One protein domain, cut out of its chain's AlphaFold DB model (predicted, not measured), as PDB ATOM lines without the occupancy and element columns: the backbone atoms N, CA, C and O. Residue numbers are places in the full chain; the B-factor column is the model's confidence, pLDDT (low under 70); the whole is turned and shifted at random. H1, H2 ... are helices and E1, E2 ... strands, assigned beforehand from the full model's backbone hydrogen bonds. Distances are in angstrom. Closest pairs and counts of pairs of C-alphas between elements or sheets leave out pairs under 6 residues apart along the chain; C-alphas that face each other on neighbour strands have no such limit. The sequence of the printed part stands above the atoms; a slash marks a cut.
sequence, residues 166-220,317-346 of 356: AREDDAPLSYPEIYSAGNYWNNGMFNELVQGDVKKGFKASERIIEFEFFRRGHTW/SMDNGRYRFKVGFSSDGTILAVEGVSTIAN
ATOM      1  N   ALA A 166     145.013 137.197  85.601       87.44
ATOM      2  CA  ALA A 166     145.168 138.023  86.799       87.44
ATOM      3  C   ALA A 166     146.344 139.013  86.715       87.44
ATOM      4  O   ALA A 166     146.307 140.035  87.392       87.44
ATOM      5  N   ARG A 167     147.361 138.729  85.886       82.75
ATOM      6  CA  ARG A 167     148.534 139.592  85.660       82.75
ATOM      7  C   ARG A 167     148.256 140.832  84.826       82.75
ATOM      8  O   ARG A 167     149.087 141.733  84.851       82.75
ATOM      9  N   GLU A 168     147.183 140.829  84.048       87.75
ATOM     10  CA  GLU A 168     146.892 141.910  83.116       87.75
ATOM     11  C   GLU A 168     146.415 143.152  83.877       87.75
ATOM     12  O   GLU A 168     145.693 143.045  84.871       87.75
ATOM     13  N   ASP A 169     146.799 144.337  83.399       88.12
ATOM     14  CA  ASP A 169     146.498 145.615  84.061       88.12
ATOM     15  C   ASP A 169     144.985 145.902  84.160       88.12
ATOM     16  O   ASP A 169     144.545 146.660  85.023       88.12
ATOM     17  N   ASP A 170     144.177 145.298  83.280       91.50
ATOM     18  CA  ASP A 170     142.717 145.430  83.231       91.50
ATOM     19  C   ASP A 170     141.970 144.298  83.961       91.50
ATOM     20  O   ASP A 170     140.731 144.259  83.972       91.50
ATOM     21  N   ALA A 171     142.693 143.352  84.565       91.94
ATOM     22  CA  ALA A 171     142.082 142.255  85.292       91.94
ATOM     23  C   ALA A 171     141.369 142.774  86.553       91.94
ATOM     24  O   ALA A 171     141.936 143.576  87.300       91.94
ATOM     25  N   PRO A 172     140.149 142.285  86.856       92.12
ATOM     26  CA  PRO A 172     139.503 142.565  88.130       92.12
ATOM     27  C   PRO A 172     140.445 142.308  89.309       92.12
ATOM     28  O   PRO A 172     141.063 141.242  89.398       92.12
ATOM     29  N   LEU A 173     140.551 143.286  90.209       87.75
ATOM     30  CA  LEU A 173     141.339 143.138  91.426       87.75
ATOM     31  C   LEU A 173     140.644 142.163  92.367       87.75
ATOM     32  O   LEU A 173     139.476 142.344  92.712       87.75
ATOM     33  N   SER A 174     141.397 141.166  92.816       83.50
ATOM     34  CA  SER A 174     140.915 140.162  93.755       83.50
ATOM     35  C   SER A 174     140.726 140.800  95.130       83.50
ATOM     36  O   SER A 174     139.671 140.622  95.719       83.50
ATOM     37  N   TYR A 175     141.688 141.615  95.604       83.00
ATOM     38  CA  TYR A 175     141.646 142.280  96.921       83.00
ATOM     39  C   TYR A 175     141.987 143.779  96.876       83.00
ATOM     40  O   TYR A 175     143.013 144.210  97.405       83.00
ATOM     41  N   PRO A 176     141.146 144.633  96.298       85.25
ATOM     42  CA  PRO A 176     141.479 146.049  96.140       85.25
ATOM     43  C   PRO A 176     141.674 146.814  97.464       85.25
ATOM     44  O   PRO A 176     142.376 147.821  97.472       85.25
ATOM     45  N   GLU A 177     141.110 146.356  98.590       84.38
ATOM     46  CA  GLU A 177     141.260 147.032  99.893       84.38
ATOM     47  C   GLU A 177     142.670 146.896 100.497       84.38
ATOM     48  O   GLU A 177     143.066 147.715 101.329       84.38
ATOM     49  N   ILE A 178     143.426 145.863 100.105       76.38
ATOM     50  CA  ILE A 178     144.810 145.630 100.555       76.38
ATOM     51  C   ILE A 178     145.797 145.767  99.383       76.38
ATOM     52  O   ILE A 178     146.894 146.296  99.566       76.38
ATOM     53  N   TYR A 179     145.397 145.349  98.180       78.50
ATOM     54  CA  TYR A 179     146.201 145.283  96.957       78.50
ATOM     55  C   TYR A 179     145.570 146.110  95.830       78.50
ATOM     56  O   TYR A 179     145.052 145.587  94.846       78.50
ATOM     57  N   SER A 180     145.622 147.434  95.967       84.38
ATOM     58  CA  SER A 180     145.063 148.365  94.976       84.38
ATOM     59  C   SER A 180     145.906 148.518  93.706       84.38
ATOM     60  O   SER A 180     145.409 149.026  92.706       84.38
ATOM     61  N   ALA A 181     147.175 148.098  93.735       82.94
ATOM     62  CA  ALA A 181     148.117 148.274  92.629       82.94
ATOM     63  C   ALA A 181     148.044 147.175  91.552       82.94
ATOM     64  O   ALA A 181     148.671 147.318  90.508       82.94
ATOM     65  N   GLY A 182     147.331 146.075  91.806       83.31
ATOM     66  CA  GLY A 182     147.286 144.918  90.913       83.31
ATOM     67  C   GLY A 182     147.123 143.605  91.674       83.31
ATOM     68  O   GLY A 182     147.248 143.559  92.897       83.31
ATOM     69  N   ASN A 183     146.889 142.515  90.942       82.38
ATOM     70  CA  ASN A 183     146.846 141.175  91.535       82.38
ATOM     71  C   ASN A 183     148.240 140.568  91.753       82.38
ATOM     72  O   ASN A 183     148.346 139.517  92.375       82.38
ATOM     73  N   TYR A 184     149.313 141.188  91.253       76.56
ATOM     74  CA  TYR A 184     150.677 140.705  91.470       76.56
ATOM     75  C   TYR A 184     151.211 141.177  92.828       76.56
ATOM     76  O   TYR A 184     151.435 142.371  93.037       76.56
ATOM     77  N   TRP A 185     151.447 140.241  93.748       68.31
ATOM     78  CA  TRP A 185     151.975 140.516  95.080       68.31
ATOM     79  C   TRP A 185     153.061 139.508  95.468       68.31
ATOM     80  O   TRP A 185     152.813 138.515  96.141       68.31
ATOM     81  N   ASN A 186     154.304 139.800  95.091       62.03
ATOM     82  CA  ASN A 186     155.450 138.944  95.418       62.03
ATOM     83  C   ASN A 186     156.135 139.347  96.745       62.03
ATOM     84  O   ASN A 186     156.826 138.543  97.361       62.03
ATOM     85  N   ASN A 187     155.976 140.598  97.203       58.75
ATOM     86  CA  ASN A 187     156.677 141.208  98.352       58.75
ATOM     87  C   ASN A 187     158.157 140.781  98.539       58.75
ATOM     88  O   ASN A 187     158.644 140.630  99.660       58.75
ATOM     89  N   GLY A 188     158.873 140.561  97.430       53.06
ATOM     90  CA  GLY A 188     160.281 140.163  97.416       53.06
ATOM     91  C   GLY A 188     160.565 138.708  97.802       53.06
ATOM     92  O   GLY A 188     161.724 138.387  98.055       53.06
ATOM     93  N   MET A 189     159.559 137.831  97.863       54.59
ATOM     94  CA  MET A 189     159.741 136.451  98.312       54.59
ATOM     95  C   MET A 189     160.421 135.572  97.254       54.59
ATOM     96  O   MET A 189     161.304 134.799  97.617       54.59
ATOM     97  N   PHE A 190     160.077 135.710  95.967       60.75
ATOM     98  CA  PHE A 190     160.640 134.892  94.882       60.75
ATOM     99  C   PHE A 190     160.524 135.584  93.516       60.75
ATOM    100  O   PHE A 190     159.675 135.226  92.709       60.75
ATOM    101  N   ASN A 191     161.358 136.586  93.232       65.25
ATOM    102  CA  ASN A 191     161.375 137.199  91.893       65.25
ATOM    103  C   ASN A 191     162.242 136.399  90.904       65.25
ATOM    104  O   ASN A 191     161.876 136.250  89.744       65.25
ATOM    105  N   GLU A 192     163.376 135.861  91.358       74.38
ATOM    106  CA  GLU A 192     164.273 135.034  90.547       74.38
ATOM    107  C   GLU A 192     165.280 134.330  91.472       74.38
ATOM    108  O   GLU A 192     165.903 134.977  92.317       74.38
ATOM    109  N   LEU A 193     165.457 133.013  91.331       79.25
ATOM    110  CA  LEU A 193     166.537 132.277  91.991       79.25
ATOM    111  C   LEU A 193     167.506 131.775  90.924       79.25
ATOM    112  O   LEU A 193     167.217 130.809  90.222       79.25
ATOM    113  N   VAL A 194     168.672 132.415  90.825       85.94
ATOM    114  CA  VAL A 194     169.732 131.997  89.901       85.94
ATOM    115  C   VAL A 194     170.834 131.286  90.672       85.94
ATOM    116  O   VAL A 194     171.487 131.873  91.536       85.94
ATOM    117  N   GLN A 195     171.078 130.026  90.322       86.12
ATOM    118  CA  GLN A 195     172.208 129.254  90.824       86.12
ATOM    119  C   GLN A 195     173.136 128.885  89.660       86.12
ATOM    120  O   GLN A 195     172.737 128.197  88.725       86.12
ATOM    121  N   GLY A 196     174.395 129.328  89.729       90.50
ATOM    122  CA  GLY A 196     175.387 129.095  88.674       90.50
ATOM    123  C   GLY A 196     175.190 129.969  87.429       90.50
ATOM    124  O   GLY A 196     174.585 131.036  87.494       90.50
ATOM    125  N   ASP A 197     175.744 129.526  86.296       93.56
ATOM    126  CA  ASP A 197     175.613 130.187  84.988       93.56
ATOM    127  C   ASP A 197     174.705 129.358  84.067       93.56
ATOM    128  O   ASP A 197     175.156 128.500  83.301       93.56
ATOM    129  N   VAL A 198     173.401 129.620  84.165       94.62
ATOM    130  CA  VAL A 198     172.351 128.923  83.404       94.62
ATOM    131  C   VAL A 198     172.541 129.106  81.892       94.62
ATOM    132  O   VAL A 198     172.358 128.165  81.117       94.62
ATOM    133  N   LYS A 199     172.993 130.290  81.452       95.75
ATOM    134  CA  LYS A 199     173.240 130.585  80.031       95.75
ATOM    135  C   LYS A 199     174.377 129.730  79.480       95.75
ATOM    136  O   LYS A 199     174.259 129.205  78.372       95.75
ATOM    137  N   LYS A 200     175.469 129.573  80.237       97.00
ATOM    138  CA  LYS A 200     176.564 128.665  79.874       97.00
ATOM    139  C   LYS A 200     176.084 127.216  79.812       97.00
ATOM    140  O   LYS A 200     176.423 126.529  78.852       97.00
ATOM    141  N   GLY A 201     175.277 126.774  80.777       97.06
ATOM    142  CA  GLY A 201     174.716 125.420  80.784       97.06
ATOM    143  C   GLY A 201     173.857 125.123  79.548       97.06
ATOM    144  O   GLY A 201     174.061 124.101  78.895       97.06
ATOM    145  N   PHE A 202     172.983 126.049  79.135       98.31
ATOM    146  CA  PHE A 202     172.209 125.884  77.898       98.31
ATOM    147  C   PHE A 202     173.072 125.907  76.637       98.31
ATOM    148  O   PHE A 202     172.828 125.118  75.732       98.31
ATOM    149  N   LYS A 203     174.102 126.760  76.573       97.88
ATOM    150  CA  LYS A 203     175.046 126.764  75.438       97.88
ATOM    151  C   LYS A 203     175.825 125.454  75.309       97.88
ATOM    152  O   LYS A 203     176.185 125.085  74.200       97.88
ATOM    153  N   ALA A 204     176.102 124.786  76.426       96.94
ATOM    154  CA  ALA A 204     176.779 123.492  76.459       96.94
ATOM    155  C   ALA A 204     175.825 122.299  76.259       96.94
ATOM    156  O   ALA A 204     176.285 121.164  76.188       96.94
ATOM    157  N   SER A 205     174.512 122.536  76.203       98.06
ATOM    158  CA  SER A 205     173.520 121.474  76.043       98.06
ATOM    159  C   SER A 205     173.453 121.009  74.593       98.06
ATOM    160  O   SER A 205     173.263 121.808  73.680       98.06
ATOM    161  N   GLU A 206     173.554 119.701  74.394       97.81
ATOM    162  CA  GLU A 206     173.391 119.053  73.090       97.81
ATOM    163  C   GLU A 206     171.912 118.805  72.764       97.81
ATOM    164  O   GLU A 206     171.523 118.739  71.599       97.81
ATOM    165  N   ARG A 207     171.065 118.705  73.796       97.62
ATOM    166  CA  ARG A 207     169.609 118.610  73.663       97.62
ATOM    167  C   ARG A 207     168.923 119.545  74.646       97.62
ATOM    168  O   ARG A 207     169.282 119.592  75.816       97.62
ATOM    169  N   ILE A 208     167.891 120.242  74.186       98.44
ATOM    170  CA  ILE A 208     167.026 121.074  75.028       98.44
ATOM    171  C   ILE A 208     165.595 120.558  74.898       98.44
ATOM    172  O   ILE A 208     165.128 120.288  73.792       98.44
ATOM    173  N   ILE A 209     164.915 120.400  76.032       98.12
ATOM    174  CA  ILE A 209     163.500 120.037  76.098       98.12
ATOM    175  C   ILE A 209     162.755 121.168  76.798       98.12
ATOM    176  O   ILE A 209     163.121 121.569  77.902       98.12
ATOM    177  N   GLU A 210     161.704 121.654  76.150       98.44
ATOM    178  CA  GLU A 210     160.782 122.642  76.700       98.44
ATOM    179  C   GLU A 210     159.417 121.990  76.878       98.44
ATOM    180  O   GLU A 210     158.935 121.287  75.989       98.44
ATOM    181  N   PHE A 211     158.812 122.181  78.043       97.62
ATOM    182  CA  PHE A 211     157.487 121.655  78.330       97.62
ATOM    183  C   PHE A 211     156.735 122.564  79.286       97.62
ATOM    184  O   PHE A 211     157.315 123.304  80.085       97.62
ATOM    185  N   GLU A 212     155.414 122.473  79.214       96.81
ATOM    186  CA  GLU A 212     154.535 123.156  80.139       96.81
ATOM    187  C   GLU A 212     153.433 122.244  80.643       96.81
ATOM    188  O   GLU A 212     153.002 121.314  79.961       96.81
ATOM    189  N   PHE A 213     152.974 122.528  81.853       94.69
ATOM    190  CA  PHE A 213     151.824 121.862  82.431       94.69
ATOM    191  C   PHE A 213     151.048 122.816  83.332       94.69
ATOM    192  O   PHE A 213     151.581 123.780  83.887       94.69
ATOM    193  N   PHE A 214     149.763 122.510  83.471       91.25
ATOM    194  CA  PHE A 214     148.885 123.154  84.430       91.25
ATOM    195  C   PHE A 214     148.645 122.209  85.592       91.25
ATOM    196  O   PHE A 214     148.259 121.052  85.403       91.25
ATOM    197  N   ARG A 215     148.842 122.722  86.799       88.25
ATOM    198  CA  ARG A 215     148.427 122.050  88.021       88.25
ATOM    199  C   ARG A 215     147.122 122.694  88.463       88.25
ATOM    200  O   ARG A 215     147.060 123.909  88.591       88.25
ATOM    201  N   ARG A 216     146.087 121.881  88.666       83.94
ATOM    202  CA  ARG A 216     144.807 122.348  89.209       83.94
ATOM    203  C   ARG A 216     144.864 122.425  90.731       83.94
ATOM    204  O   ARG A 216     145.654 121.711  91.360       83.94
ATOM    205  N   GLY A 217     143.964 123.222  91.291       76.81
ATOM    206  CA  GLY A 217     143.647 123.204  92.710       76.81
ATOM    207  C   GLY A 217     143.356 121.805  93.230       76.81
ATOM    208  O   GLY A 217     142.635 121.022  92.609       76.81
ATOM    209  N   HIS A 218     143.939 121.490  94.377       78.75
ATOM    210  CA  HIS A 218     143.535 120.386  95.239       78.75
ATOM    211  C   HIS A 218     143.328 120.952  96.648       78.75
ATOM    212  O   HIS A 218     143.371 122.159  96.837       78.75
ATOM    213  N   THR A 219     143.047 120.133  97.652       78.75
ATOM    214  CA  THR A 219     142.863 120.626  99.026       78.75
ATOM    215  C   THR A 219     143.294 119.566 100.038       78.75
ATOM    216  O   THR A 219     143.437 118.384  99.712       78.75
ATOM    217  N   TRP A 220     143.560 119.996 101.268       79.25
ATOM    218  CA  TRP A 220     144.108 119.196 102.362       79.25
ATOM    219  C   TRP A 220     143.006 118.619 103.252       79.25
ATOM    220  O   TRP A 220     142.897 118.931 104.440       79.25
ATOM    221  N   SER A 317     144.667 124.232  97.975       63.44
ATOM    222  CA  SER A 317     146.087 123.930  98.033       63.44
ATOM    223  C   SER A 317     146.953 124.999  97.387       63.44
ATOM    224  O   SER A 317     146.604 125.595  96.370       63.44
ATOM    225  N   MET A 318     148.191 125.043  97.853       66.94
ATOM    226  CA  MET A 318     149.296 125.703  97.173       66.94
ATOM    227  C   MET A 318     149.558 125.039  95.810       66.94
ATOM    228  O   MET A 318     149.425 123.818  95.695       66.94
ATOM    229  N   ASP A 319     149.942 125.834  94.804       76.38
ATOM    230  CA  ASP A 319     150.493 125.404  93.500       76.38
ATOM    231  C   ASP A 319     149.501 125.313  92.323       76.38
ATOM    232  O   ASP A 319     149.850 124.785  91.268       76.38
ATOM    233  N   ASN A 320     148.273 125.826  92.445       82.75
ATOM    234  CA  ASN A 320     147.417 125.986  91.267       82.75
ATOM    235  C   ASN A 320     148.025 127.034  90.328       82.75
ATOM    236  O   ASN A 320     148.271 128.174  90.725       82.75
ATOM    237  N   GLY A 321     148.310 126.643  89.090       87.62
ATOM    238  CA  GLY A 321     149.004 127.526  88.172       87.62
ATOM    239  C   GLY A 321     149.574 126.854  86.938       87.62
ATOM    240  O   GLY A 321     149.435 125.647  86.707       87.62
ATOM    241  N   ARG A 322     150.249 127.680  86.143       90.94
ATOM    242  CA  ARG A 322     150.991 127.271  84.953       90.94
ATOM    243  C   ARG A 322     152.470 127.211  85.272       90.94
ATOM    244  O   ARG A 322     153.034 128.164  85.810       90.94
ATOM    245  N   TYR A 323     153.097 126.128  84.845       93.12
ATOM    246  CA  TYR A 323     154.522 125.896  84.997       93.12
ATOM    247  C   TYR A 323     155.129 125.656  83.625       93.12
ATOM    248  O   TYR A 323     154.662 124.790  82.884       93.12
ATOM    249  N   ARG A 324     156.167 126.418  83.287       95.88
ATOM    250  CA  ARG A 324     156.959 126.248  82.071       95.88
ATOM    251  C   ARG A 324     158.388 125.929  82.461       95.88
ATOM    252  O   ARG A 324     158.964 126.632  83.286       95.88
ATOM    253  N   PHE A 325     158.951 124.896  81.856       97.50
ATOM    254  CA  PHE A 325     160.324 124.482  82.091       97.50
ATOM    255  C   PHE A 325     161.077 124.344  80.778       97.50
ATOM    256  O   PHE A 325     160.547 123.847  79.785       97.50
ATOM    257  N   LYS A 326     162.345 124.732  80.825       98.31
ATOM    258  CA  LYS A 326     163.352 124.507  79.798       98.31
ATOM    259  C   LYS A 326     164.518 123.777  80.446       98.31
ATOM    260  O   LYS A 326     165.107 124.274  81.404       98.31
ATOM    261  N   VAL A 327     164.845 122.594  79.939       98.50
ATOM    262  CA  VAL A 327     165.886 121.729  80.508       98.50
ATOM    263  C   VAL A 327     166.894 121.364  79.430       98.50
ATOM    264  O   VAL A 327     166.525 120.858  78.370       98.50
ATOM    265  N   GLY A 328     168.162 121.658  79.696       98.44
ATOM    266  CA  GLY A 328     169.291 121.376  78.822       98.44
ATOM    267  C   GLY A 328     170.066 120.146  79.284       98.44
ATOM    268  O   GLY A 328     170.358 120.010  80.474       98.44
ATOM    269  N   PHE A 329     170.399 119.268  78.343       97.75
ATOM    270  CA  PHE A 329     171.059 117.988  78.569       97.75
ATOM    271  C   PHE A 329     172.304 117.832  77.689       97.75
ATOM    272  O   PHE A 329     172.326 118.292  76.544       97.75
ATOM    273  N   SER A 330     173.314 117.130  78.195       95.19
ATOM    274  CA  SER A 330     174.379 116.509  77.391       95.19
ATOM    275  C   SER A 330     173.880 115.251  76.667       95.19
ATOM    276  O   SER A 330     172.794 114.735  76.949       95.19
ATOM    277  N   SER A 331     174.703 114.716  75.763       91.81
ATOM    278  CA  SER A 331     174.457 113.434  75.080       91.81
ATOM    279  C   SER A 331     174.253 112.242  76.023       91.81
ATOM    280  O   SER A 331     173.464 111.353  75.710       91.81
ATOM    281  N   ASP A 332     174.917 112.225  77.184       91.19
ATOM    282  CA  ASP A 332     174.786 111.157  78.189       91.19
ATOM    283  C   ASP A 332     173.567 111.313  79.122       91.19
ATOM    284  O   ASP A 332     173.344 110.479  79.998       91.19
ATOM    285  N   GLY A 333     172.760 112.365  78.928       88.25
ATOM    286  CA  GLY A 333     171.565 112.645  79.722       88.25
ATOM    287  C   GLY A 333     171.808 113.455  80.999       88.25
ATOM    288  O   GLY A 333     170.857 113.688  81.748       88.25
ATOM    289  N   THR A 334     173.031 113.928  81.259       94.12
ATOM    290  CA  THR A 334     173.303 114.848  82.375       94.12
ATOM    291  C   THR A 334     172.580 116.181  82.162       94.12
ATOM    292  O   THR A 334     172.691 116.797  81.105       94.12
ATOM    293  N   ILE A 335     171.866 116.663  83.184       96.31
ATOM    294  CA  ILE A 335     171.238 117.992  83.169       96.31
ATOM    295  C   ILE A 335     172.317 119.060  83.367       96.31
ATOM    296  O   ILE A 335     173.016 119.064  84.380       96.31
ATOM    297  N   LEU A 336     172.424 119.983  82.413       95.31
ATOM    298  CA  LEU A 336     173.410 121.069  82.417       95.31
ATOM    299  C   LEU A 336     172.799 122.431  82.757       95.31
ATOM    300  O   LEU A 336     173.498 123.308  83.265       95.31
ATOM    301  N   ALA A 337     171.510 122.621  82.475       97.44
ATOM    302  CA  ALA A 337     170.772 123.833  82.814       97.44
ATOM    303  C   ALA A 337     169.282 123.544  82.993       97.44
ATOM    304  O   ALA A 337     168.711 122.702  82.297       97.44
ATOM    305  N   VAL A 338     168.657 124.287  83.902       96.69
ATOM    306  CA  VAL A 338     167.207 124.321  84.095       96.69
ATOM    307  C   VAL A 338     166.796 125.778  84.217       96.69
ATOM    308  O   VAL A 338     167.380 126.524  85.000       96.69
ATOM    309  N   GLU A 339     165.778 126.165  83.465       96.62
ATOM    310  CA  GLU A 339     165.047 127.413  83.646       96.62
ATOM    311  C   GLU A 339     163.576 127.059  83.843       96.62
ATOM    312  O   GLU A 339     163.019 126.241  83.107       96.62
ATOM    313  N   GLY A 340     162.966 127.624  84.879       93.62
ATOM    314  CA  GLY A 340     161.575 127.388  85.232       93.62
ATOM    315  C   GLY A 340     160.872 128.711  85.480       93.62
ATOM    316  O   GLY A 340     161.368 129.535  86.243       93.62
ATOM    317  N   VAL A 341     159.714 128.897  84.855       91.06
ATOM    318  CA  VAL A 341     158.826 130.034  85.103       91.06
ATOM    319  C   VAL A 341     157.478 129.488  85.538       91.06
ATOM    320  O   VAL A 341     156.838 128.726  84.811       91.06
ATOM    321  N   SER A 342     157.033 129.896  86.720       86.75
ATOM    322  CA  SER A 342     155.713 129.564  87.241       86.75
ATOM    323  C   SER A 342     154.867 130.821  87.396       86.75
ATOM    324  O   SER A 342     155.365 131.869  87.793       86.75
ATOM    325  N   THR A 343     153.582 130.724  87.078       85.38
ATOM    326  CA  THR A 343     152.568 131.717  87.448       85.38
ATOM    327  C   THR A 343     151.502 130.977  88.232       85.38
ATOM    328  O   THR A 343     150.851 130.086  87.684       85.38
ATOM    329  N   ILE A 344     151.393 131.299  89.519       81.38
ATOM    330  CA  ILE A 344     150.613 130.530  90.489       81.38
ATOM    331  C   ILE A 344     149.674 131.444  91.265       81.38
ATOM    332  O   ILE A 344     150.036 132.578  91.579       81.38
ATOM    333  N   ALA A 345     148.492 130.933  91.598       77.06
ATOM    334  CA  ALA A 345     147.585 131.597  92.518       77.06
ATOM    335  C   ALA A 345     148.187 131.575  93.934       77.06
ATOM    336  O   ALA A 345     148.843 130.610  94.344       77.06
ATOM    337  N   ASN A 346     148.006 132.672  94.664       67.69
ATOM    338  CA  ASN A 346     148.586 132.904  95.972       67.69
ATOM    339  C   ASN A 346     147.991 131.927  96.979       67.69
ATOM    340  O   ASN A 346     146.842 131.510  96.918       67.69
TER     341      ASN A 346
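Overview. This is residues 166 to 220 and 317 to 346 of the 356 residues of the protein "Xanthine dehydrogenase family protein molybdopterin-binding subunit" of Deltaproteobacteria bacterium (UniProt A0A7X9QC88). A narrow, twisted ribbon of three long antiparallel strands has one short helix, H1, packed over one face near one end. A long stretch with no named element, residues 166 to 197, loops beyond the other end of the ribbon and then runs lengthwise to H1. The printed part has 85 residues, with H1, E1, E2 and E3 in that order along the chain; the sheet's order is E1 - E2 - E3. The class is mostly strand, with under half of the residues in named elements. The whole is loose, with a radius of gyration of the C-alphas of 16.9 A, and elongated, spanning 53 by 27 by 24 A.

Along the chain. E1 is residues 207 to 215, 25.8 A from first to last C-alpha. E2 is residues 321 to 329, 25.9 A. E3, residues 335 to 344, is 25.2 A long and ends with C-alpha 344 at (150.613, 130.530, 90.489). H1, residues 198 to 203, is 8.7 A long and begins with C-alpha 198 at (172.351, 128.923, 83.404).

Arrangement. E2 is the inner strand. E1 is antiparallel to it at 165 degrees, with N 211 and O 325 within hydrogen-bond range at 3.0 A. E2 and E3 form a hairpin, antiparallel at 172 degrees, with N 324 and O 341 2.8 A apart. H1 is on the sheet at a height of 7.6 A, over E3 and slantwise to the strands, at 56 degrees to E3 on the local plane. The closest C-alphas of H1 and E3 are those of Gly 201 and Ala 337, 4.7 A apart. In H1 every O i to N i+4 pair is within hydrogen-bond range.

Size, cuts and confidence. The two C-alphas farthest apart, those of Glu 177 and Asp 332, are 53.7 A apart. Residues 221 to 316 are not printed, and C-alphas 220 and 317 are 6.7 A apart across this cut, which falls between E1 and E2. The links H1 to E1 and E2 to E3 are tight. The mean pLDDT of the printed part is 86.4; residues 185 to 191, 317 to 318 and 346 are under 70.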